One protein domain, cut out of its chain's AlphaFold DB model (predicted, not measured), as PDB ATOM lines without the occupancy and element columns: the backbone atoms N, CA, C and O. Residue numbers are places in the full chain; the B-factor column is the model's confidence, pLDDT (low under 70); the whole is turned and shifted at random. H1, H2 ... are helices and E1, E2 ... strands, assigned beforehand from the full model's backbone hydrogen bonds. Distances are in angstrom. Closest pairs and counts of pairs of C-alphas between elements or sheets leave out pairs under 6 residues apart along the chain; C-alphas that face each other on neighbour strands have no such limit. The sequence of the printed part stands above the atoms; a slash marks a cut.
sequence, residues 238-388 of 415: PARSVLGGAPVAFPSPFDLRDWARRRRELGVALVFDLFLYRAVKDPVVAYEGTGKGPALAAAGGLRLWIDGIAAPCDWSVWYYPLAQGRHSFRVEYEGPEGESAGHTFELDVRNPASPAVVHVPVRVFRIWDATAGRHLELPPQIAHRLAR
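AT A GLANCE: This is residues 238 to 388 of the 415 residues of an uncharacterized protein of Kribbella shirazensis (UniProt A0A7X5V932). Picture an elongated sandwich of two strongly twisted sheets, only partly face to face: the long strands E2 and E8, side by side, make the long axis and run on beyond the four-strand sheet E4, E3, E6, E7. H1 packs on the larger sheet at its E1 and E5 end, and the short H2 packs on it near the far ends of E2 and E8. The printed part has 151 residues with two named helices and ten named strands, in the order E1 H1 E2 H2 E3 E4 E5 E6 E7 E8 E9 E10, mostly strand. The smaller sheet is antiparallel; the larger is branched and mixed. The whole is only just loose, close to compact, with a radius of gyration of the C-alphas of 17.9 A and spans of 55 by 29 by 25 A.

IN THESE COORDINATES: Find C-alpha 248 at (-9.438, -17.809, 47.320), where E1, residues 248 to 250, begins. H1, residues 253 to 263, spans 15.5 A. E2, residues 268 to 281, runs 40.5 A to C-alpha 281 at (12.647, 11.190, 29.032). Then come H2, residues 292 to 295; E3, 301 to 306; E4, 309 to 311; and E5, 317 to 320. E6, residues 325 to 334, spans 29.2 A; E7, 340 to 349, 27.8 A; E8, 356 to 369, 41.5 A; E9, 374 to 382, 24.3 A. E10, residues 385 to 387, ends at (2.412, -7.651, 59.041).

HOW THE PARTS SIT: Start at E8: parallel E2 lies on one side, with N 275 and O 362 2.8 A apart; antiparallel E9 and E10 lie on the other side, with N 363 to O 381 at 2.8 A and N 359 to O 385 at 2.9 A. E9 runs on into E10 at 52 degrees. E5 is the antiparallel neighbour of E2 on one side, with N 270 and O 318 within hydrogen-bond range at 2.8 A, and of E1 on the other side, with N 250 and O 317 within range at 2.8 A. In the other sheet look at N 311 and O 304 for E4 and E3, N 303 and O 332 for E3 and E6, and N 327 and O 347 for E6 and E7, each 2.8 A. Between the sheets, the closest C-alphas of E7 and E9 are Ala 341 and Pro 380, 5.7 A. H1 is over E5, along it at 12 degrees on the local plane, at a height over the sheet of 9.7 A. H2, on the same face, is over E8 at 7.9 A. In H1, 5 of 7 O i to N i+4 pairs are within hydrogen-bond range; H2 is too short for one.

THE WHOLE: The two C-alphas farthest apart, those of Arg 264 and Thr 371, are 56.2 A apart. The printed part has no cut, and no link is long. Look for pLDDT under 70 at residues 239, 286 to 291, 336 to 339, 351 to 355, 377 and 385 to 388.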
ATOM      1  N   PRO A 238      -4.327 -26.832  42.839       72.88
ATOM      2  CA  PRO A 238      -3.429 -27.511  41.909       72.88
ATOM      3  C   PRO A 238      -3.235 -28.978  42.323       72.88
ATOM      4  O   PRO A 238      -3.085 -29.269  43.509       72.88
ATOM      5  N   ALA A 239      -3.199 -29.910  41.364       64.12
ATOM      6  CA  ALA A 239      -3.219 -31.357  41.634       64.12
ATOM      7  C   ALA A 239      -2.081 -31.862  42.550       64.12
ATOM      8  O   ALA A 239      -2.218 -32.898  43.193       64.12
ATOM      9  N   ARG A 240      -0.961 -31.131  42.628       73.00
ATOM     10  CA  ARG A 240       0.184 -31.437  43.507       73.00
ATOM     11  C   ARG A 240       0.337 -30.471  44.685       73.00
ATOM     12  O   ARG A 240       1.349 -30.513  45.362       73.00
ATOM     13  N   SER A 241      -0.636 -29.596  44.924       74.56
ATOM     14  CA  SER A 241      -0.506 -28.445  45.819       74.56
ATOM     15  C   SER A 241      -0.299 -28.805  47.292       74.56
ATOM     16  O   SER A 241      -0.988 -29.676  47.827       74.56
ATOM     17  N   VAL A 242       0.574 -28.040  47.952       78.06
ATOM     18  CA  VAL A 242       0.768 -28.008  49.413       78.06
ATOM     19  C   VAL A 242      -0.399 -27.366  50.175       78.06
ATOM     20  O   VAL A 242      -0.453 -27.441  51.399       78.06
ATOM     21  N   LEU A 243      -1.345 -26.744  49.468       83.25
ATOM     22  CA  LEU A 243      -2.485 -26.069  50.077       83.25
ATOM     23  C   LEU A 243      -3.443 -27.075  50.726       83.25
ATOM     24  O   LEU A 243      -3.780 -28.095  50.132       83.25
ATOM     25  N   GLY A 244      -3.947 -26.766  51.920       79.56
ATOM     26  CA  GLY A 244      -4.973 -27.560  52.605       79.56
ATOM     27  C   GLY A 244      -6.349 -27.503  51.927       79.56
ATOM     28  O   GLY A 244      -7.203 -28.342  52.198       79.56
ATOM     29  N   GLY A 245      -6.556 -26.550  51.014       85.56
ATOM     30  CA  GLY A 245      -7.813 -26.305  50.311       85.56
ATOM     31  C   GLY A 245      -7.631 -25.469  49.041       85.56
ATOM     32  O   GLY A 245      -6.514 -25.269  48.565       85.56
ATOM     33  N   ALA A 246      -8.746 -25.001  48.484       88.38
ATOM     34  CA  ALA A 246      -8.758 -24.087  47.345       88.38
ATOM     35  C   ALA A 246      -8.227 -22.700  47.759       88.38
ATOM     36  O   ALA A 246      -8.721 -22.157  48.750       88.38
ATOM     37  N   PRO A 247      -7.256 -22.108  47.037       91.25
ATOM     38  CA  PRO A 247      -6.930 -20.701  47.222       91.25
ATOM     39  C   PRO A 247      -8.108 -19.819  46.794       91.25
ATOM     40  O   PRO A 247      -8.859 -20.166  45.876       91.25
ATOM     41  N   VAL A 248      -8.273 -18.690  47.477       91.12
ATOM     42  CA  VAL A 248      -9.438 -17.809  47.320       91.12
ATOM     43  C   VAL A 248      -8.973 -16.390  47.021       91.12
ATOM     44  O   VAL A 248      -8.181 -15.837  47.783       91.12
ATOM     45  N   ALA A 249      -9.471 -15.810  45.933       88.88
ATOM     46  CA  ALA A 249      -9.237 -14.419  45.570       88.88
ATOM     47  C   ALA A 249     -10.379 -13.535  46.068       88.88
ATOM     48  O   ALA A 249     -11.562 -13.846  45.893       88.88
ATOM     49  N   PHE A 250     -10.009 -12.410  46.659       82.19
ATOM     50  CA  PHE A 250     -10.909 -11.394  47.163       82.19
ATOM     51  C   PHE A 250     -10.612 -10.069  46.461       82.19
ATOM     52  O   PHE A 250      -9.443  -9.707  46.316       82.19
ATOM     53  N   PRO A 251     -11.645  -9.308  46.070       71.50
ATOM     54  CA  PRO A 251     -11.440  -8.016  45.426       71.50
ATOM     55  C   PRO A 251     -10.878  -6.973  46.406       71.50
ATOM     56  O   PRO A 251     -10.269  -6.001  45.977       71.50
ATOM     57  N   SER A 252     -11.030  -7.174  47.723       71.44
ATOM     58  CA  SER A 252     -10.428  -6.313  48.745       71.44
ATOM     59  C   SER A 252      -9.954  -7.080  49.980       71.44
ATOM     60  O   SER A 252     -10.453  -8.171  50.276       71.44
ATOM     61  N   PRO A 253      -9.065  -6.478  50.796       70.06
ATOM     62  CA  PRO A 253      -8.737  -7.031  52.102       70.06
ATOM     63  C   PRO A 253      -9.972  -7.132  53.015       70.06
ATOM     64  O   PRO A 253     -10.140  -8.100  53.750       70.06
ATOM     65  N   PHE A 254     -10.891  -6.168  52.963       70.88
ATOM     66  CA  PHE A 254     -12.077  -6.193  53.823       70.88
ATOM     67  C   PHE A 254     -12.908  -7.476  53.642       70.88
ATOM     68  O   PHE A 254     -13.362  -8.065  54.627       70.88
ATOM     69  N   ASP A 255     -13.047  -7.942  52.401       72.81
ATOM     70  CA  ASP A 255     -13.737  -9.193  52.092       72.81
ATOM     71  C   ASP A 255     -13.098 -10.412  52.737       72.81
ATOM     72  O   ASP A 255     -13.777 -11.209  53.391       72.81
ATOM     73  N   LEU A 256     -11.781 -10.537  52.587       77.00
ATOM     74  CA  LEU A 256     -11.036 -11.625  53.195       77.00
ATOM     75  C   LEU A 256     -11.173 -11.584  54.720       77.00
ATOM     76  O   LEU A 256     -11.356 -12.623  55.353       77.00
ATOM     77  N   ARG A 257     -11.180 -10.396  55.332       74.81
ATOM     78  CA  ARG A 257     -11.396 -10.263  56.775       74.81
ATOM     79  C   ARG A 257     -12.741 -10.833  57.219       74.81
ATOM     80  O   ARG A 257     -12.783 -11.624  58.166       74.81
ATOM     81  N   ASP A 258     -13.838 -10.406  56.593       73.50
ATOM     82  CA  ASP A 258     -15.175 -10.862  56.990       73.50
ATOM     83  C   ASP A 258     -15.347 -12.361  56.717       73.50
ATOM     84  O   ASP A 258     -15.916 -13.086  57.540       73.50
ATOM     85  N   TRP A 259     -14.770 -12.845  55.616       79.38
ATOM     86  CA  TRP A 259     -14.706 -14.263  55.286       79.38
ATOM     87  C   TRP A 259     -13.932 -15.069  56.342       79.38
ATOM     88  O   TRP A 259     -14.442 -16.087  56.825       79.38
ATOM     89  N   ALA A 260     -12.751 -14.597  56.754       78.12
ATOM     90  CA  ALA A 260     -11.860 -15.276  57.694       78.12
ATOM     91  C   ALA A 260     -12.416 -15.280  59.124       78.12
ATOM     92  O   ALA A 260     -12.350 -16.303  59.812       78.12
ATOM     93  N   ARG A 261     -13.043 -14.171  59.555       74.50
ATOM     94  CA  ARG A 261     -13.688 -14.040  60.877       74.50
ATOM     95  C   ARG A 261     -14.702 -15.156  61.141       74.50
ATOM     96  O   ARG A 261     -14.881 -15.562  62.286       74.50
ATOM     97  N   ARG A 262     -15.358 -15.654  60.091       77.12
ATOM     98  CA  ARG A 262     -16.389 -16.698  60.186       77.12
ATOM     99  C   ARG A 262     -15.828 -18.122  60.156       77.12
ATOM    100  O   ARG A 262     -16.547 -19.034  60.551       77.12
ATOM    101  N   ARG A 263     -14.590 -18.327  59.690       74.12
ATOM    102  CA  ARG A 263     -14.079 -19.657  59.310       74.12
ATOM    103  C   ARG A 263     -12.942 -20.206  60.179       74.12
ATOM    104  O   ARG A 263     -12.802 -21.419  60.244       74.12
ATOM    105  N   ARG A 264     -12.197 -19.367  60.920       70.94
ATOM    106  CA  ARG A 264     -11.065 -19.798  61.790       70.94
ATOM    107  C   ARG A 264     -10.080 -20.759  61.092       70.94
ATOM    108  O   ARG A 264      -9.552 -21.681  61.714       70.94
ATOM    109  N   GLU A 265      -9.873 -20.575  59.793       75.44
ATOM    110  CA  GLU A 265      -8.993 -21.424  58.991       75.44
ATOM    111  C   GLU A 265      -7.527 -20.981  59.115       75.44
ATOM    112  O   GLU A 265      -7.231 -19.800  59.311       75.44
ATOM    113  N   LEU A 266      -6.605 -21.944  59.004       80.38
ATOM    114  CA  LEU A 266      -5.169 -21.683  58.910       80.38
ATOM    115  C   LEU A 266      -4.795 -21.290  57.483       80.38
ATOM    116  O   LEU A 266      -5.177 -21.966  56.525       80.38
ATOM    117  N   GLY A 267      -3.991 -20.240  57.353       86.06
ATOM    118  CA  GLY A 267      -3.483 -19.822  56.062       86.06
ATOM    119  C   GLY A 267      -2.800 -18.467  56.076       86.06
ATOM    120  O   GLY A 267      -2.575 -17.851  57.123       86.06
ATOM    121  N   VAL A 268      -2.466 -18.023  54.872       87.69
ATOM    122  CA  VAL A 268      -1.749 -16.778  54.614       87.69
ATOM    123  C   VAL A 268      -2.534 -15.959  53.606       87.69
ATOM    124  O   VAL A 268      -2.962 -16.476  52.579       87.69
ATOM    125  N   ALA A 269      -2.706 -14.680  53.905       87.94
ATOM    126  CA  ALA A 269      -3.192 -13.682  52.975       87.94
ATOM    127  C   ALA A 269      -1.993 -12.996  52.303       87.94
ATOM    128  O   ALA A 269      -1.146 -12.449  53.010       87.94
ATOM    129  N   LEU A 270      -1.914 -13.007  50.974       87.75
ATOM    130  CA  LEU A 270      -0.974 -12.186  50.213       87.75
ATOM    131  C   LEU A 270      -1.715 -10.989  49.609       87.75
ATOM    132  O   LEU A 270      -2.769 -11.148  48.993       87.75
ATOM    133  N   VAL A 271      -1.146  -9.801  49.790       84.94
ATOM    134  CA  VAL A 271      -1.585  -8.548  49.170       84.94
ATOM    135  C   VAL A 271      -0.433  -8.039  48.313       84.94
ATOM    136  O   VAL A 271       0.649  -7.775  48.838       84.94
ATOM    137  N   PHE A 272      -0.651  -7.927  47.007       84.69
ATOM    138  CA  PHE A 272       0.342  -7.403  46.074       84.69
ATOM    139  C   PHE A 272       0.112  -5.904  45.891       84.69
ATOM    140  O   PHE A 272      -0.941  -5.486  45.421       84.69
ATOM    141  N   ASP A 273       1.084  -5.091  46.300       77.94
ATOM    142  CA  ASP A 273       0.978  -3.633  46.256       77.94
ATOM    143  C   ASP A 273       1.773  -3.117  45.044       77.94
ATOM    144  O   ASP A 273       3.005  -3.107  45.067       77.94
ATOM    145  N   LEU A 274       1.086  -2.721  43.967       80.62
ATOM    146  CA  LEU A 274       1.729  -2.144  42.781       80.62
ATOM    147  C   LEU A 274       2.109  -0.680  43.028       80.62
ATOM    148  O   LEU A 274       1.257   0.152  43.325       80.62
ATOM    149  N   PHE A 275       3.379  -0.360  42.807       77.88
ATOM    150  CA  PHE A 275       3.893   1.002  42.718       77.88
ATOM    151  C   PHE A 275       4.346   1.249  41.281       77.88
ATOM    152  O   PHE A 275       5.455   0.873  40.892       77.88
ATOM    153  N   LEU A 276       3.461   1.841  40.481       78.44
ATOM    154  CA  LEU A 276       3.688   2.114  39.067       78.44
ATOM    155  C   LEU A 276       4.201   3.544  38.875       78.44
ATOM    156  O   LEU A 276       3.460   4.510  39.017       78.44
ATOM    157  N   TYR A 277       5.469   3.670  38.511       75.88
ATOM    158  CA  TYR A 277       6.132   4.940  38.261       75.88
ATOM    159  C   TYR A 277       6.182   5.224  36.765       75.88
ATOM    160  O   TYR A 277       6.851   4.503  36.021       75.88
ATOM    161  N   ARG A 278       5.517   6.292  36.328       77.06
ATOM    162  CA  ARG A 278       5.573   6.770  34.944       77.06
ATOM    163  C   ARG A 278       6.476   7.986  34.862       77.06
ATOM    164  O   ARG A 278       6.375   8.900  35.679       77.06
ATOM    165  N   ALA A 279       7.369   7.975  33.889       75.00
ATOM    166  CA  ALA A 279       8.293   9.065  33.642       75.00
ATOM    167  C   ALA A 279       8.399   9.328  32.143       75.00
ATOM    168  O   ALA A 279       8.200   8.421  31.336       75.00
ATOM    169  N   VAL A 280       8.754  10.551  31.774       75.94
ATOM    170  CA  VAL A 280       9.101  10.931  30.404       75.94
ATOM    171  C   VAL A 280      10.584  11.258  30.375       75.94
ATOM    172  O   VAL A 280      11.139  11.818  31.320       75.94
ATOM    173  N   LYS A 281      11.252  10.864  29.297       80.56
ATOM    174  CA  LYS A 281      12.647  11.190  29.032       80.56
ATOM    175  C   LYS A 281      12.723  12.167  27.864       80.56
ATOM    176  O   LYS A 281      12.488  11.760  26.725       80.56
ATOM    177  N   ASP A 282      13.106  13.407  28.161       72.69
ATOM    178  CA  ASP A 282      13.427  14.439  27.166       72.69
ATOM    179  C   ASP A 282      14.199  15.628  27.787       72.69
ATOM    180  O   ASP A 282      13.615  16.414  28.529       72.69
ATOM    181  N   PRO A 283      15.514  15.822  27.548       74.31
ATOM    182  CA  PRO A 283      16.575  14.832  27.324       74.31
ATOM    183  C   PRO A 283      16.986  14.082  28.613       74.31
ATOM    184  O   PRO A 283      17.810  13.165  28.568       74.31
ATOM    185  N   VAL A 284      16.434  14.476  29.767       77.25
ATOM    186  CA  VAL A 284      16.623  13.857  31.091       77.25
ATOM    187  C   VAL A 284      15.312  13.182  31.509       77.25
ATOM    188  O   VAL A 284      14.249  13.541  31.017       77.25
ATOM    189  N   VAL A 285      15.383  12.175  32.383       72.06
ATOM    190  CA  VAL A 285      14.193  11.509  32.931       72.06
ATOM    191  C   VAL A 285      13.546  12.406  33.986       72.06
ATOM    192  O   VAL A 285      14.182  12.735  34.987       72.06
ATOM    193  N   ALA A 286      12.282  12.757  33.774       67.69
ATOM    194  CA  ALA A 286      11.442  13.476  34.719       67.69
ATOM    195  C   ALA A 286      10.158  12.681  34.988       67.69
ATOM    196  O   ALA A 286       9.626  12.000  34.108       67.69
ATOM    197  N   TYR A 287       9.651  12.751  36.218       65.38
ATOM    198  CA  TYR A 287       8.356  12.168  36.569       65.38
ATOM    199  C   TYR A 287       7.233  13.045  36.025       65.38
ATOM    200  O   TYR A 287       6.684  13.889  36.726       65.38
ATOM    201  N   GLU A 288       6.926  12.838  34.755       64.69
ATOM    202  CA  GLU A 288       5.847  13.497  34.039       64.69
ATOM    203  C   GLU A 288       4.897  12.391  33.574       64.69
ATOM    204  O   GLU A 288       5.106  11.761  32.543       64.69
ATOM    205  N   GLY A 289       3.873  12.076  34.373       59.03
ATOM    206  CA  GLY A 289       2.833  11.111  33.993       59.03
ATOM    207  C   GLY A 289       1.913  11.601  32.865       59.03
ATOM    208  O   GLY A 289       0.980  10.897  32.485       59.03
ATOM    209  N   THR A 290       2.169  12.797  32.330       62.19
ATOM    210  CA  THR A 290       1.342  13.510  31.357       62.19
ATOM    211  C   THR A 290       1.537  12.987  29.934       62.19
ATOM    212  O   THR A 290       2.665  12.843  29.456       62.19
ATOM    213  N   GLY A 291       0.428  12.778  29.220       68.69
ATOM    214  CA  GLY A 291       0.409  12.404  27.806       68.69
ATOM    215  C   GLY A 291       0.114  10.923  27.541       68.69
ATOM    216  O   GLY A 291       0.376  10.039  28.354       68.69
ATOM    217  N   LYS A 292      -0.411  10.641  26.341       74.44
ATOM    218  CA  LYS A 292      -0.980   9.331  25.974       74.44
ATOM    219  C   LYS A 292      -0.021   8.145  26.151       74.44
ATOM    220  O   LYS A 292      -0.457   7.082  26.576       74.44
ATOM    221  N   GLY A 293       1.256   8.313  25.800       76.25
ATOM    222  CA  GLY A 293       2.279   7.266  25.913       76.25
ATOM    223  C   GLY A 293       2.467   6.786  27.357       76.25
ATOM    224  O   GLY A 293       2.076   5.662  27.669       76.25
ATOM    225  N   PRO A 294       3.015   7.619  28.264       74.75
ATOM    226  CA  PRO A 294       3.206   7.237  29.663       74.75
ATOM    227  C   PRO A 294       1.885   6.881  30.353       74.75
ATOM    228  O   PRO A 294       1.860   5.930  31.133       74.75
ATOM    229  N   ALA A 295       0.781   7.572  30.037       76.56
ATOM    230  CA  ALA A 295      -0.512   7.308  30.657       76.56
ATOM    231  C   ALA A 295      -1.048   5.898  30.388       76.56
ATOM    232  O   ALA A 295      -1.698   5.355  31.268       76.56
ATOM    233  N   LEU A 296      -0.755   5.297  29.230       80.44
ATOM    234  CA  LEU A 296      -1.189   3.944  28.850       80.44
ATOM    235  C   LEU A 296      -0.150   2.853  29.189       80.44
ATOM    236  O   LEU A 296      -0.274   1.710  28.753       80.44
ATOM    237  N   ALA A 297       0.882   3.172  29.972       82.38
ATOM    238  CA  ALA A 297       1.944   2.229  30.304       82.38
ATOM    239  C   ALA A 297       1.552   1.308  31.474       82.38
ATOM    240  O   ALA A 297       1.813   1.614  32.640       82.38
ATOM    241  N   ALA A 298       0.940   0.166  31.158       85.94
ATOM    242  CA  ALA A 298       0.550  -0.830  32.149       85.94
ATOM    243  C   ALA A 298       1.735  -1.618  32.738       85.94
ATOM    244  O   ALA A 298       2.789  -1.824  32.120       85.94
ATOM    245  N   ALA A 299       1.538  -2.078  33.969       85.81
ATOM    246  CA  ALA A 299       2.308  -3.150  34.569       85.81
ATOM    247  C   ALA A 299       1.878  -4.502  33.973       85.81
ATOM    248  O   ALA A 299       0.743  -4.671  33.525       85.81
ATOM    249  N   GLY A 300       2.805  -5.453  33.958       87.19
ATOM    250  CA  GLY A 300       2.563  -6.826  33.541       87.19
ATOM    251  C   GLY A 300       2.049  -7.716  34.675       87.19
ATOM    252  O   GLY A 300       1.536  -7.240  35.691       87.19
ATOM    253  N   GLY A 301       2.160  -9.028  34.473       88.06
ATOM    254  CA  GLY A 301       1.553 -10.040  35.336       88.06
ATOM    255  C   GLY A 301       2.422 -10.471  36.518       88.06
ATOM    256  O   GLY A 301       3.636 -10.265  36.543       88.06
ATOM    257  N   LEU A 302       1.781 -11.134  37.483       91.25
ATOM    258  CA  LEU A 302       2.434 -11.774  38.625       91.25
ATOM    259  C   LEU A 302       2.411 -13.295  38.483       91.25
ATOM    260  O   LEU A 302       1.443 -13.877  37.992       91.25
ATOM    261  N   ARG A 303       3.458 -13.948  38.984       93.44
ATOM    262  CA  ARG A 303       3.510 -15.400  39.173       93.44
ATOM    263  C   ARG A 303       3.942 -15.711  40.597       93.44
ATOM    264  O   ARG A 303       4.812 -15.043  41.153       93.44
ATOM    265  N   LEU A 304       3.351 -16.744  41.186       94.44
ATOM    266  CA  LEU A 304       3.614 -17.144  42.561       94.44
ATOM    267  C   LEU A 304       3.904 -18.638  42.630       94.44
ATOM    268  O   LEU A 304       3.189 -19.457  42.053       94.44
ATOM    269  N   TRP A 305       4.909 -18.992  43.424       94.94
ATOM    270  CA  TRP A 305       5.159 -20.353  43.869       94.94
ATOM    271  C   TRP A 305       5.144 -20.407  45.388       94.94
ATOM    272  O   TRP A 305       5.777 -19.586  46.052       94.94
ATOM    273  N   ILE A 306       4.459 -21.412  45.926       94.62
ATOM    274  CA  ILE A 306       4.454 -21.744  47.349       94.62
ATOM    275  C   ILE A 306       5.019 -23.156  47.483       94.62
ATOM    276  O   ILE A 306       4.513 -24.088  46.858       94.62
ATOM    277  N   ASP A 307       6.111 -23.297  48.231       94.69
ATOM    278  CA  ASP A 307       6.891 -24.533  48.381       94.69
ATOM    279  C   ASP A 307       7.269 -25.174  47.035       94.69
ATOM    280  O   ASP A 307       7.199 -26.387  46.839       94.69
ATOM    281  N   GLY A 308       7.642 -24.330  46.068       91.44
ATOM    282  CA  GLY A 308       8.014 -24.750  44.714       91.44
ATOM    283  C   GLY A 308       6.831 -25.091  43.800       91.44
ATOM    284  O   GLY A 308       7.046 -25.496  42.660       91.44
ATOM    285  N   ILE A 309       5.589 -24.908  44.255       91.88
ATOM    286  CA  ILE A 309       4.383 -25.220  43.482       91.88
ATOM    287  C   ILE A 309       3.713 -23.939  43.018       91.88
ATOM    288  O   ILE A 309       3.407 -23.075  43.836       91.88
ATOM    289  N   ALA A 310       3.445 -23.849  41.715       92.12
ATOM    290  CA  ALA A 310       2.718 -22.726  41.141       92.12
ATOM    291  C   ALA A 310       1.352 -22.556  41.825       92.12
ATOM    292  O   ALA A 310       0.579 -23.512  41.965       92.12
ATOM    293  N   ALA A 311       1.075 -21.332  42.246       92.19
ATOM    294  CA  ALA A 311      -0.160 -20.918  42.880       92.19
ATOM    295  C   ALA A 311      -0.753 -19.744  42.085       92.19
ATOM    296  O   ALA A 311      -0.001 -18.941  41.534       92.19
ATOM    297  N   PRO A 312      -2.090 -19.640  41.994       91.94
ATOM    298  CA  PRO A 312      -2.710 -18.512  41.317       91.94
ATOM    299  C   PRO A 312      -2.426 -17.231  42.101       91.94
ATOM    300  O   PRO A 312      -2.502 -17.239  43.329       91.94
ATOM    301  N   CYS A 313      -2.102 -16.156  41.398       91.62
ATOM    302  CA  CYS A 313      -1.941 -14.822  41.957       91.62
ATOM    303  C   CYS A 313      -2.204 -13.776  40.877       91.62
ATOM    304  O   CYS A 313      -1.994 -14.032  39.692       91.62
ATOM    305  N   ASP A 314      -2.615 -12.601  41.313       90.94
ATOM    306  CA  ASP A 314      -2.737 -11.379  40.534       90.94
ATOM    307  C   ASP A 314      -2.870 -10.204  41.517       90.94
ATOM    308  O   ASP A 314      -2.516 -10.345  42.689       90.94
ATOM    309  N   TRP A 315      -3.371  -9.054  41.066       87.44
ATOM    310  CA  TRP A 315      -3.566  -7.879  41.916       87.44
ATOM    311  C   TRP A 315      -4.767  -7.990  42.872       87.44
ATOM    312  O   TRP A 315      -5.030  -7.061  43.632       87.44
ATOM    313  N   SER A 316      -5.504  -9.107  42.888       87.56
ATOM    314  CA  SER A 316      -6.483  -9.393  43.938       87.56
ATOM    315  C   SER A 316      -5.791  -9.695  45.273       87.56
ATOM    316  O   SER A 316      -4.599 -10.000  45.357       87.56
ATOM    317  N   VAL A 317      -6.569  -9.684  46.353       85.38
ATOM    318  CA  VAL A 317      -6.110 -10.187  47.649       85.38
ATOM    319  C   VAL A 317      -6.302 -11.693  47.693       85.38
ATOM    320  O   VAL A 317      -7.426 -12.180  47.597       85.38
ATOM    321  N   TRP A 318      -5.223 -12.444  47.888       91.19
ATOM    322  CA  TRP A 318      -5.270 -13.901  47.854       91.19
ATOM    323  C   TRP A 318      -5.145 -14.515  49.236       91.19
ATOM    324  O   TRP A 318      -4.239 -14.181  49.990       91.19
ATOM    325  N   TYR A 319      -6.011 -15.475  49.548       91.31
ATOM    326  CA  TYR A 319      -5.868 -16.355  50.698       91.31
ATOM    327  C   TYR A 319      -5.442 -17.753  50.266       91.31
ATOM    328  O   TYR A 319      -6.087 -18.391  49.431       91.31
ATOM    329  N   TYR A 320      -4.389 -18.245  50.903       92.31
ATOM    330  CA  TYR A 320      -3.835 -19.572  50.700       92.31
ATOM    331  C   TYR A 320      -4.023 -20.389  51.978       92.31
ATOM    332  O   TYR A 320      -3.370 -20.092  52.985       92.31
ATOM    333  N   PRO A 321      -4.890 -21.418  51.969       90.19
ATOM    334  CA  PRO A 321      -5.042 -22.311  53.109       90.19
ATOM    335  C   PRO A 321      -3.772 -23.154  53.242       90.19
ATOM    336  O   PRO A 321      -3.536 -24.068  52.451       90.19
ATOM    337  N   LEU A 322      -2.936 -22.830  54.223       89.06
ATOM    338  CA  LEU A 322      -1.633 -23.451  54.454       89.06
ATOM    339  C   LEU A 322      -1.616 -24.123  55.821       89.06
ATOM    340  O   LEU A 322      -2.220 -23.635  56.777       89.06
ATOM    341  N   ALA A 323      -0.932 -25.262  55.901       88.62
ATOM    342  CA  ALA A 323      -0.730 -25.954  57.164       88.62
ATOM    343  C   ALA A 323       0.131 -25.110  58.120       88.62
ATOM    344  O   ALA A 323       0.768 -24.135  57.733       88.62
ATOM    345  N   GLN A 324       0.150 -25.485  59.396       88.06
ATOM    346  CA  GLN A 324       1.099 -24.896  60.332       88.06
ATOM    347  C   GLN A 324       2.525 -25.324  59.959       88.06
ATOM    348  O   GLN A 324       2.781 -26.516  59.783       88.06
ATOM    349  N   GLY A 325       3.455 -24.371  59.913       88.44
ATOM    350  CA  GLY A 325       4.862 -24.637  59.622       88.44
ATOM    351  C   GLY A 325       5.515 -23.579  58.738       88.44
ATOM    352  O   GLY A 325       4.913 -22.563  58.388       88.44
ATOM    353  N   ARG A 326       6.780 -23.825  58.388       91.75
ATOM    354  CA  ARG A 326       7.567 -22.956  57.508       91.75
ATOM    355  C   ARG A 326       7.236 -23.257  56.050       91.75
ATOM    356  O   ARG A 326       7.359 -24.402  55.629       91.75
ATOM    357  N   HIS A 327       6.889 -22.213  55.310       92.38
ATOM    358  CA  HIS A 327       6.589 -22.249  53.884       92.38
ATOM    359  C   HIS A 327       7.485 -21.261  53.131       92.38
ATOM    360  O   HIS A 327       7.744 -20.156  53.620       92.38
ATOM    361  N   SER A 328       7.949 -21.655  51.947       93.88
ATOM    362  CA  SER A 328       8.737 -20.825  51.033       93.88
ATOM    363  C   SER A 328       7.833 -20.208  49.973       93.88
ATOM    364  O   SER A 328       7.052 -20.902  49.331       93.88
ATOM    365  N   PHE A 329       7.993 -18.916  49.728       93.38
ATOM    366  CA  PHE A 329       7.263 -18.145  48.732       93.38
ATOM    367  C   PHE A 329       8.253 -17.588  47.722       93.38
ATOM    368  O   PHE A 329       9.266 -17.009  48.107       93.38
ATOM    369  N   ARG A 330       7.949 -17.729  46.435       94.44
ATOM    370  CA  ARG A 330       8.657 -17.056  45.345       94.44
ATOM    371  C   ARG A 330       7.637 -16.288  44.529       94.44
ATOM    372  O   ARG A 330       6.680 -16.882  44.048       94.44
ATOM    373  N   VAL A 331       7.839 -14.987  44.397       92.88
ATOM    374  CA  VAL A 331       7.017 -14.104  43.570       92.88
ATOM    375  C   VAL A 331       7.857 -13.667  42.391       92.88
ATOM    376  O   VAL A 331       9.010 -13.278  42.574       92.88
ATOM    377  N   GLU A 332       7.281 -13.718  41.203       92.44
ATOM    378  CA  GLU A 332       7.856 -13.129  40.006       92.44
ATOM    379  C   GLU A 332       6.901 -12.112  39.406       92.44
ATOM    380  O   GLU A 332       5.681 -12.263  39.472       92.44
ATOM    381  N   TYR A 333       7.481 -11.087  38.803       89.44
ATOM    382  CA  TYR A 333       6.793 -10.149  37.936       89.44
ATOM    383  C   TYR A 333       7.304 -10.359  36.516       89.44
ATOM    384  O   TYR A 333       8.513 -10.474  36.320       89.44
ATOM    385  N   GLU A 334       6.395 -10.392  35.548       84.50
ATOM    386  CA  GLU A 334       6.703 -10.494  34.124       84.50
ATOM    387  C   GLU A 334       6.288  -9.197  33.431       84.50
ATOM    388  O   GLU A 334       5.103  -8.873  33.357       84.50
ATOM    389  N   GLY A 335       7.274  -8.445  32.944       73.12
ATOM    390  CA  GLY A 335       7.056  -7.270  32.114       73.12
ATOM    391  C   GLY A 335       6.584  -7.651  30.702       73.12
ATOM    392  O   GLY A 335       6.856  -8.756  30.230       73.12
ATOM    393  N   PRO A 336       5.900  -6.736  29.995       63.38
ATOM    394  CA  PRO A 336       5.399  -6.951  28.639       63.38
ATOM    395  C   PRO A 336       6.505  -7.241  27.607       63.38
ATOM    396  O   PRO A 336       6.212  -7.856  26.585       63.38
ATOM    397  N   GLU A 337       7.764  -6.872  27.872       65.19
ATOM    398  CA  GLU A 337       8.917  -7.152  26.994       65.19
ATOM    399  C   GLU A 337       9.806  -8.317  27.484       65.19
ATOM    400  O   GLU A 337      10.922  -8.510  27.004       65.19
ATOM    401  N   GLY A 338       9.313  -9.137  28.420       62.16
ATOM    402  CA  GLY A 338      10.007 -10.343  28.890       62.16
ATOM    403  C   GLY A 338      11.053 -10.108  29.985       62.16
ATOM    404  O   GLY A 338      11.721 -11.056  30.405       62.16
ATOM    405  N   GLU A 339      11.185  -8.879  30.492       66.38
ATOM    406  CA  GLU A 339      11.931  -8.622  31.725       66.38
ATOM    407  C   GLU A 339      11.213  -9.256  32.917       66.38
ATOM    408  O   GLU A 339       9.997  -9.126  33.077       66.38
ATOM    409  N   SER A 340      11.965  -9.941  33.778       73.69
ATOM    410  CA  SER A 340      11.413 -10.545  34.986       73.69
ATOM    411  C   SER A 340      12.203 -10.153  36.222       73.69
ATOM    412  O   SER A 340      13.433 -10.115  36.219       73.69
ATOM    413  N   ALA A 341      11.474  -9.862  37.295       82.31
ATOM    414  CA  ALA A 341      12.037  -9.734  38.631       82.31
ATOM    415  C   ALA A 341      11.498 -10.867  39.494       82.31
ATOM    416  O   ALA A 341      10.334 -11.240  39.366       82.31
ATOM    417  N   GLY A 342      12.338 -11.401  40.377       86.00
ATOM    418  CA  GLY A 342      11.978 -12.483  41.286       86.00
ATOM    419  C   GLY A 342      12.367 -12.150  42.719       86.00
ATOM    420  O   GLY A 342      13.455 -11.634  42.967       86.00
ATOM    421  N   HIS A 343      11.499 -12.481  43.670       88.50
ATOM    422  CA  HIS A 343      11.766 -12.341  45.099       88.50
ATOM    423  C   HIS A 343      11.345 -13.593  45.849       88.50
ATOM    424  O   HIS A 343      10.264 -14.131  45.615       88.50
ATOM    425  N   THR A 344      12.199 -14.059  46.757       90.19
ATOM    426  CA  THR A 344      11.948 -15.262  47.559       90.19
ATOM    427  C   THR A 344      11.980 -14.924  49.039       90.19
ATOM    428  O   THR A 344      12.859 -14.198  49.505       90.19
ATOM    429  N   PHE A 345      11.022 -15.456  49.790       88.44
ATOM    430  CA  PHE A 345      10.950 -15.298  51.234       88.44
ATOM    431  C   PHE A 345      10.316 -16.510  51.901       88.44
ATOM    432  O   PHE A 345       9.662 -17.324  51.260       88.44
ATOM    433  N   GLU A 346      10.487 -16.618  53.213       88.88
ATOM    434  CA  GLU A 346       9.902 -17.699  53.996       88.88
ATOM    435  C   GLU A 346       9.021 -17.140  55.108       88.88
ATOM    436  O   GLU A 346       9.331 -16.119  55.731       88.88
ATOM    437  N   LEU A 347       7.926 -17.841  55.383       87.12
ATOM    438  CA  LEU A 347       6.992 -17.504  56.444       87.12
ATOM    439  C   LEU A 347       6.678 -18.747  57.267       87.12
ATOM    440  O   LEU A 347       6.363 -19.803  56.730       87.12
ATOM    441  N   ASP A 348       6.734 -18.597  58.585       85.75
ATOM    442  CA  ASP A 348       6.255 -19.606  59.523       85.75
ATOM    443  C   ASP A 348       4.794 -19.309  59.893       85.75
ATOM    444  O   ASP A 348       4.498 -18.323  60.578       85.75
ATOM    445  N   VAL A 349       3.879 -20.137  59.388       85.25
ATOM    446  CA  VAL A 349       2.432 -20.026  59.581       85.25
ATOM    447  C   VAL A 349       2.085 -20.556  60.966       85.25
ATOM    448  O   VAL A 349       2.209 -21.748  61.244       85.25
ATOM    449  N   ARG A 350       1.643 -19.659  61.854       77.31
ATOM    450  CA  ARG A 350       1.338 -19.959  63.260       77.31
ATOM    451  C   ARG A 350      -0.062 -19.455  63.624       77.31
ATOM    452  O   ARG A 350      -0.354 -18.292  63.381       77.31
ATOM    453  N   ASN A 351      -0.833 -20.289  64.334       63.31
ATOM    454  CA  ASN A 351      -2.120 -19.988  64.998       63.31
ATOM    455  C   ASN A 351      -3.349 -19.755  64.064       63.31
ATOM    456  O   ASN A 351      -3.298 -18.893  63.197       63.31
ATOM    457  N   PRO A 352      -4.490 -20.452  64.273       62.47
ATOM    458  CA  PRO A 352      -5.719 -20.311  63.465       62.47
ATOM    459  C   PRO A 352      -6.579 -19.067  63.754       62.47
ATOM    460  O   PRO A 352      -7.613 -18.874  63.117       62.47
ATOM    461  N   ALA A 353      -6.226 -18.239  64.743       60.28
ATOM    462  CA  ALA A 353      -7.105 -17.146  65.174       60.28
ATOM    463  C   ALA A 353      -7.284 -16.029  64.123       60.28
ATOM    464  O   ALA A 353      -8.313 -15.352  64.127       60.28
ATOM    465  N   SER A 354      -6.304 -15.819  63.239       63.78
ATOM    466  CA  SER A 354      -6.386 -14.863  62.129       63.78
ATOM    467  C   SER A 354      -5.335 -15.201  61.065       63.78
ATOM    468  O   SER A 354      -4.212 -15.540  61.443       63.78
ATOM    469  N   PRO A 355      -5.658 -15.096  59.763       69.38
ATOM    470  CA  PRO A 355      -4.673 -15.279  58.703       69.38
ATOM    471  C   PRO A 355      -3.501 -14.304  58.841       69.38
ATOM    472  O   PRO A 355      -3.696 -13.109  59.081       69.38
ATOM    473  N   ALA A 356      -2.281 -14.807  58.646       75.56
ATOM    474  CA  ALA A 356      -1.106 -13.952  58.529       75.56
ATOM    475  C   ALA A 356      -1.207 -13.140  57.232       75.56
ATOM    476  O   ALA A 356      -1.395 -13.727  56.172       75.56
ATOM    477  N   VAL A 357      -1.075 -11.814  57.307       77.75
ATOM    478  CA  VAL A 357      -1.093 -10.942  56.123       77.75
ATOM    479  C   VAL A 357       0.335 -10.597  55.718       77.75
ATOM    480  O   VAL A 357       1.125 -10.087  56.523       77.75
ATOM    481  N   VAL A 358       0.669 -10.878  54.464       80.75
ATOM    482  CA  VAL A 358       1.951 -10.547  53.844       80.75
ATOM    483  C   VAL A 358       1.705  -9.557  52.724       80.75
ATOM    484  O   VAL A 358       0.913  -9.809  51.819       80.75
ATOM    485  N   HIS A 359       2.430  -8.452  52.783       78.62
ATOM    486  CA  HIS A 359       2.460  -7.466  51.720       78.62
ATOM    487  C   HIS A 359       3.639  -7.750  50.807       78.62
ATOM    488  O   HIS A 359       4.755  -7.981  51.283       78.62
ATOM    489  N   VAL A 360       3.388  -7.712  49.508       81.38
ATOM    490  CA  VAL A 360       4.385  -7.904  48.461       81.38
ATOM    491  C   VAL A 360       4.382  -6.650  47.588       81.38
ATOM    492  O   VAL A 360       3.649  -6.593  46.601       81.38
ATOM    493  N   PRO A 361       5.130  -5.602  47.975       79.38
ATOM    494  CA  PRO A 361       5.289  -4.421  47.139       79.38
ATOM    495  C   PRO A 361       6.063  -4.754  45.857       79.38
ATOM    496  O   PRO A 361       7.118  -5.395  45.903       79.38
ATOM    497  N   VAL A 362       5.546  -4.273  44.727       81.31
ATOM    498  CA  VAL A 362       6.115  -4.430  43.385       81.31
ATOM    499  C   VAL A 362       6.289  -3.045  42.770       81.31
ATOM    500  O   VAL A 362       5.309  -2.368  42.474       81.31
ATOM    501  N   ARG A 363       7.536  -2.605  42.581       80.31
ATOM    502  CA  ARG A 363       7.865  -1.343  41.908       80.31
ATOM    503  C   ARG A 363       8.095  -1.599  40.431       80.31
ATOM    504  O   ARG A 363       8.955  -2.400  40.065       80.31
ATOM    505  N   VAL A 364       7.362  -0.870  39.607       80.94
ATOM    506  CA  VAL A 364       7.444  -0.940  38.151       80.94
ATOM    507  C   VAL A 364       7.727   0.456  37.631       80.94
ATOM    508  O   VAL A 364       6.987   1.388  37.934       80.94
ATOM    509  N   PHE A 365       8.784   0.603  36.838       79.31
ATOM    510  CA  PHE A 365       9.103   1.855  36.165       79.31
ATOM    511  C   PHE A 365       8.738   1.750  34.686       79.31
ATOM    512  O   PHE A 365       9.052   0.764  34.011       79.31
ATOM    513  N   ARG A 366       8.064   2.780  34.186       79.75
ATOM    514  CA  ARG A 366       7.669   2.936  32.791       79.75
ATOM    515  C   ARG A 366       8.148   4.290  32.314       79.75
ATOM    516  O   ARG A 366       7.567   5.317  32.654       79.75
ATOM    517  N   ILE A 367       9.231   4.290  31.550       78.12
ATOM    518  CA  ILE A 367       9.826   5.520  31.039       78.12
ATOM    519  C   ILE A 367       9.407   5.660  29.581       78.12
ATOM    520  O   ILE A 367       9.717   4.805  28.765       78.12
ATOM    521  N   TRP A 368       8.687   6.713  29.226       80.81
ATOM    522  CA  TRP A 368       8.414   7.055  27.838       80.81
ATOM    523  C   TRP A 368       9.599   7.836  27.265       80.81
ATOM    524  O   TRP A 368       9.901   8.939  27.719       80.81
ATOM    525  N   ASP A 369      10.290   7.272  26.276       81.81
ATOM    526  CA  ASP A 369      11.303   7.992  25.508       81.81
ATOM    527  C   ASP A 369      10.596   8.780  24.402       81.81
ATOM    528  O   ASP A 369      10.217   8.224  23.368       81.81
ATOM    529  N   ALA A 370      10.393  10.080  24.640       78.56
ATOM    530  CA  ALA A 370       9.681  10.954  23.713       78.56
ATOM    531  C   ALA A 370      10.419  11.103  22.374       78.56
ATOM    532  O   ALA A 370       9.782  11.245  21.333       78.56
ATOM    533  N   THR A 371      11.755  11.007  22.389       82.00
ATOM    534  CA  THR A 371      12.585  11.094  21.180       82.00
ATOM    535  C   THR A 371      12.454   9.831  20.329       82.00
ATOM    536  O   THR A 371      12.358   9.911  19.105       82.00
ATOM    537  N   ALA A 372      12.450   8.657  20.964       79.94
ATOM    538  CA  ALA A 372      12.352   7.371  20.276       79.94
ATOM    539  C   ALA A 372      10.904   6.904  20.032       79.94
ATOM    540  O   ALA A 372      10.704   5.924  19.315       79.94
ATOM    541  N   GLY A 373       9.908   7.565  20.631       78.75
ATOM    542  CA  GLY A 373       8.494   7.210  20.510       78.75
ATOM    543  C   GLY A 373       8.165   5.820  21.060       78.75
ATOM    544  O   GLY A 373       7.323   5.124  20.493       78.75
ATOM    545  N   ARG A 374       8.860   5.384  22.119       79.50
ATOM    546  CA  ARG A 374       8.703   4.047  22.717       79.50
ATOM    547  C   ARG A 374       8.897   4.068  24.229       79.50
ATOM    548  O   ARG A 374       9.488   4.998  24.773       79.50
ATOM    549  N   HIS A 375       8.472   2.999  24.893       73.94
ATOM    550  CA  HIS A 375       8.799   2.783  26.297       73.94
ATOM    551  C   HIS A 375      10.224   2.245  26.461       73.94
ATOM    552  O   HIS A 375      10.730   1.488  25.635       73.94
ATOM    553  N   LEU A 376      10.867   2.672  27.537       75.00
ATOM    554  CA  LEU A 376      12.036   2.058  28.134       75.00
ATOM    555  C   LEU A 376      11.583   1.456  29.463       75.00
ATOM    556  O   LEU A 376      10.887   2.109  30.254       75.00
ATOM    557  N   GLU A 377      11.991   0.220  29.707       69.12
ATOM    558  CA  GLU A 377      11.768  -0.451  30.978       69.12
ATOM    559  C   GLU A 377      13.035  -0.346  31.835       69.12
ATOM    560  O   GLU A 377      14.159  -0.371  31.331       69.12
ATOM    561  N   LEU A 378      12.847  -0.146  33.140       73.06
ATOM    562  CA  LEU A 378      13.887  -0.451  34.117       73.06
ATOM    563  C   LEU A 378      13.491  -1.746  34.823       73.06
ATOM    564  O   LEU A 378      12.288  -1.949  35.042       73.06
ATOM    565  N   PRO A 379      14.476  -2.545  35.275       74.38
ATOM    566  CA  PRO A 379      14.202  -3.767  36.002       74.38
ATOM    567  C   PRO A 379      13.228  -3.515  37.164       74.38
ATOM    568  O   PRO A 379      13.476  -2.629  37.997       74.38
ATOM    569  N   PRO A 380      12.122  -4.271  37.242       80.06
ATOM    570  CA  PRO A 380      11.172  -4.141  38.332       80.06
ATOM    571  C   PRO A 380      11.818  -4.567  39.651       80.06
ATOM    572  O   PRO A 380      12.772  -5.345  39.687       80.06
ATOM    573  N   GLN A 381      11.289  -4.067  40.766       80.94
ATOM    574  CA  GLN A 381      11.781  -4.416  42.101       80.94
ATOM    575  C   GLN A 381      10.653  -5.030  42.919       80.94
ATOM    576  O   GLN A 381       9.572  -4.455  43.017       80.94
ATOM    577  N   ILE A 382      10.912  -6.180  43.537       79.38
ATOM    578  CA  ILE A 382       9.945  -6.878  44.387       79.38
ATOM    579  C   ILE A 382      10.546  -7.014  45.783       79.38
ATOM    580  O   ILE A 382      11.697  -7.425  45.932       79.38
ATOM    581  N   ALA A 383       9.763  -6.686  46.807       75.44
ATOM    582  CA  ALA A 383      10.116  -6.928  48.203       75.44
ATOM    583  C   ALA A 383       8.953  -7.611  48.941       75.44
ATOM    584  O   ALA A 383       7.916  -7.915  48.355       75.44
ATOM    585  N   HIS A 384       9.125  -7.914  50.231       72.75
ATOM    586  CA  HIS A 384       8.041  -8.441  51.062       72.75
ATOM    587  C   HIS A 384       8.075  -7.799  52.448       72.75
ATOM    588  O   HIS A 384       9.140  -7.489  52.982       72.75
ATOM    589  N   ARG A 385       6.904  -7.653  53.066       69.38
ATOM    590  CA  ARG A 385       6.766  -7.232  54.456       69.38
ATOM    591  C   ARG A 385       5.740  -8.101  55.163       69.38
ATOM    592  O   ARG A 385       4.592  -8.219  54.746       69.38
ATOM    593  N   LEU A 386       6.151  -8.657  56.297       60.59
ATOM    594  CA  LEU A 386       5.250  -9.377  57.188       60.59
ATOM    595  C   LEU A 386       4.542  -8.389  58.115       60.59
ATOM    596  O   LEU A 386       5.175  -7.799  58.999       60.59
ATOM    597  N   ALA A 387       3.223  -8.262  57.996       57.84
ATOM    598  CA  ALA A 387       2.412  -7.651  59.041       57.84
ATOM    599  C   ALA A 387       2.211  -8.699  60.154       57.84
ATOM    600  O   ALA A 387       1.173  -9.343  60.261       57.84
ATOM    601  N   ARG A 388       3.254  -8.937  60.972       42.47
ATOM    602  CA  ARG A 388       3.311 -10.051  61.951       42.47
ATOM    603  C   ARG A 388       2.237 -10.011  63.053       42.47
ATOM    604  O   ARG A 388       2.138 -10.959  63.827       42.47
TER     605      ARG A 388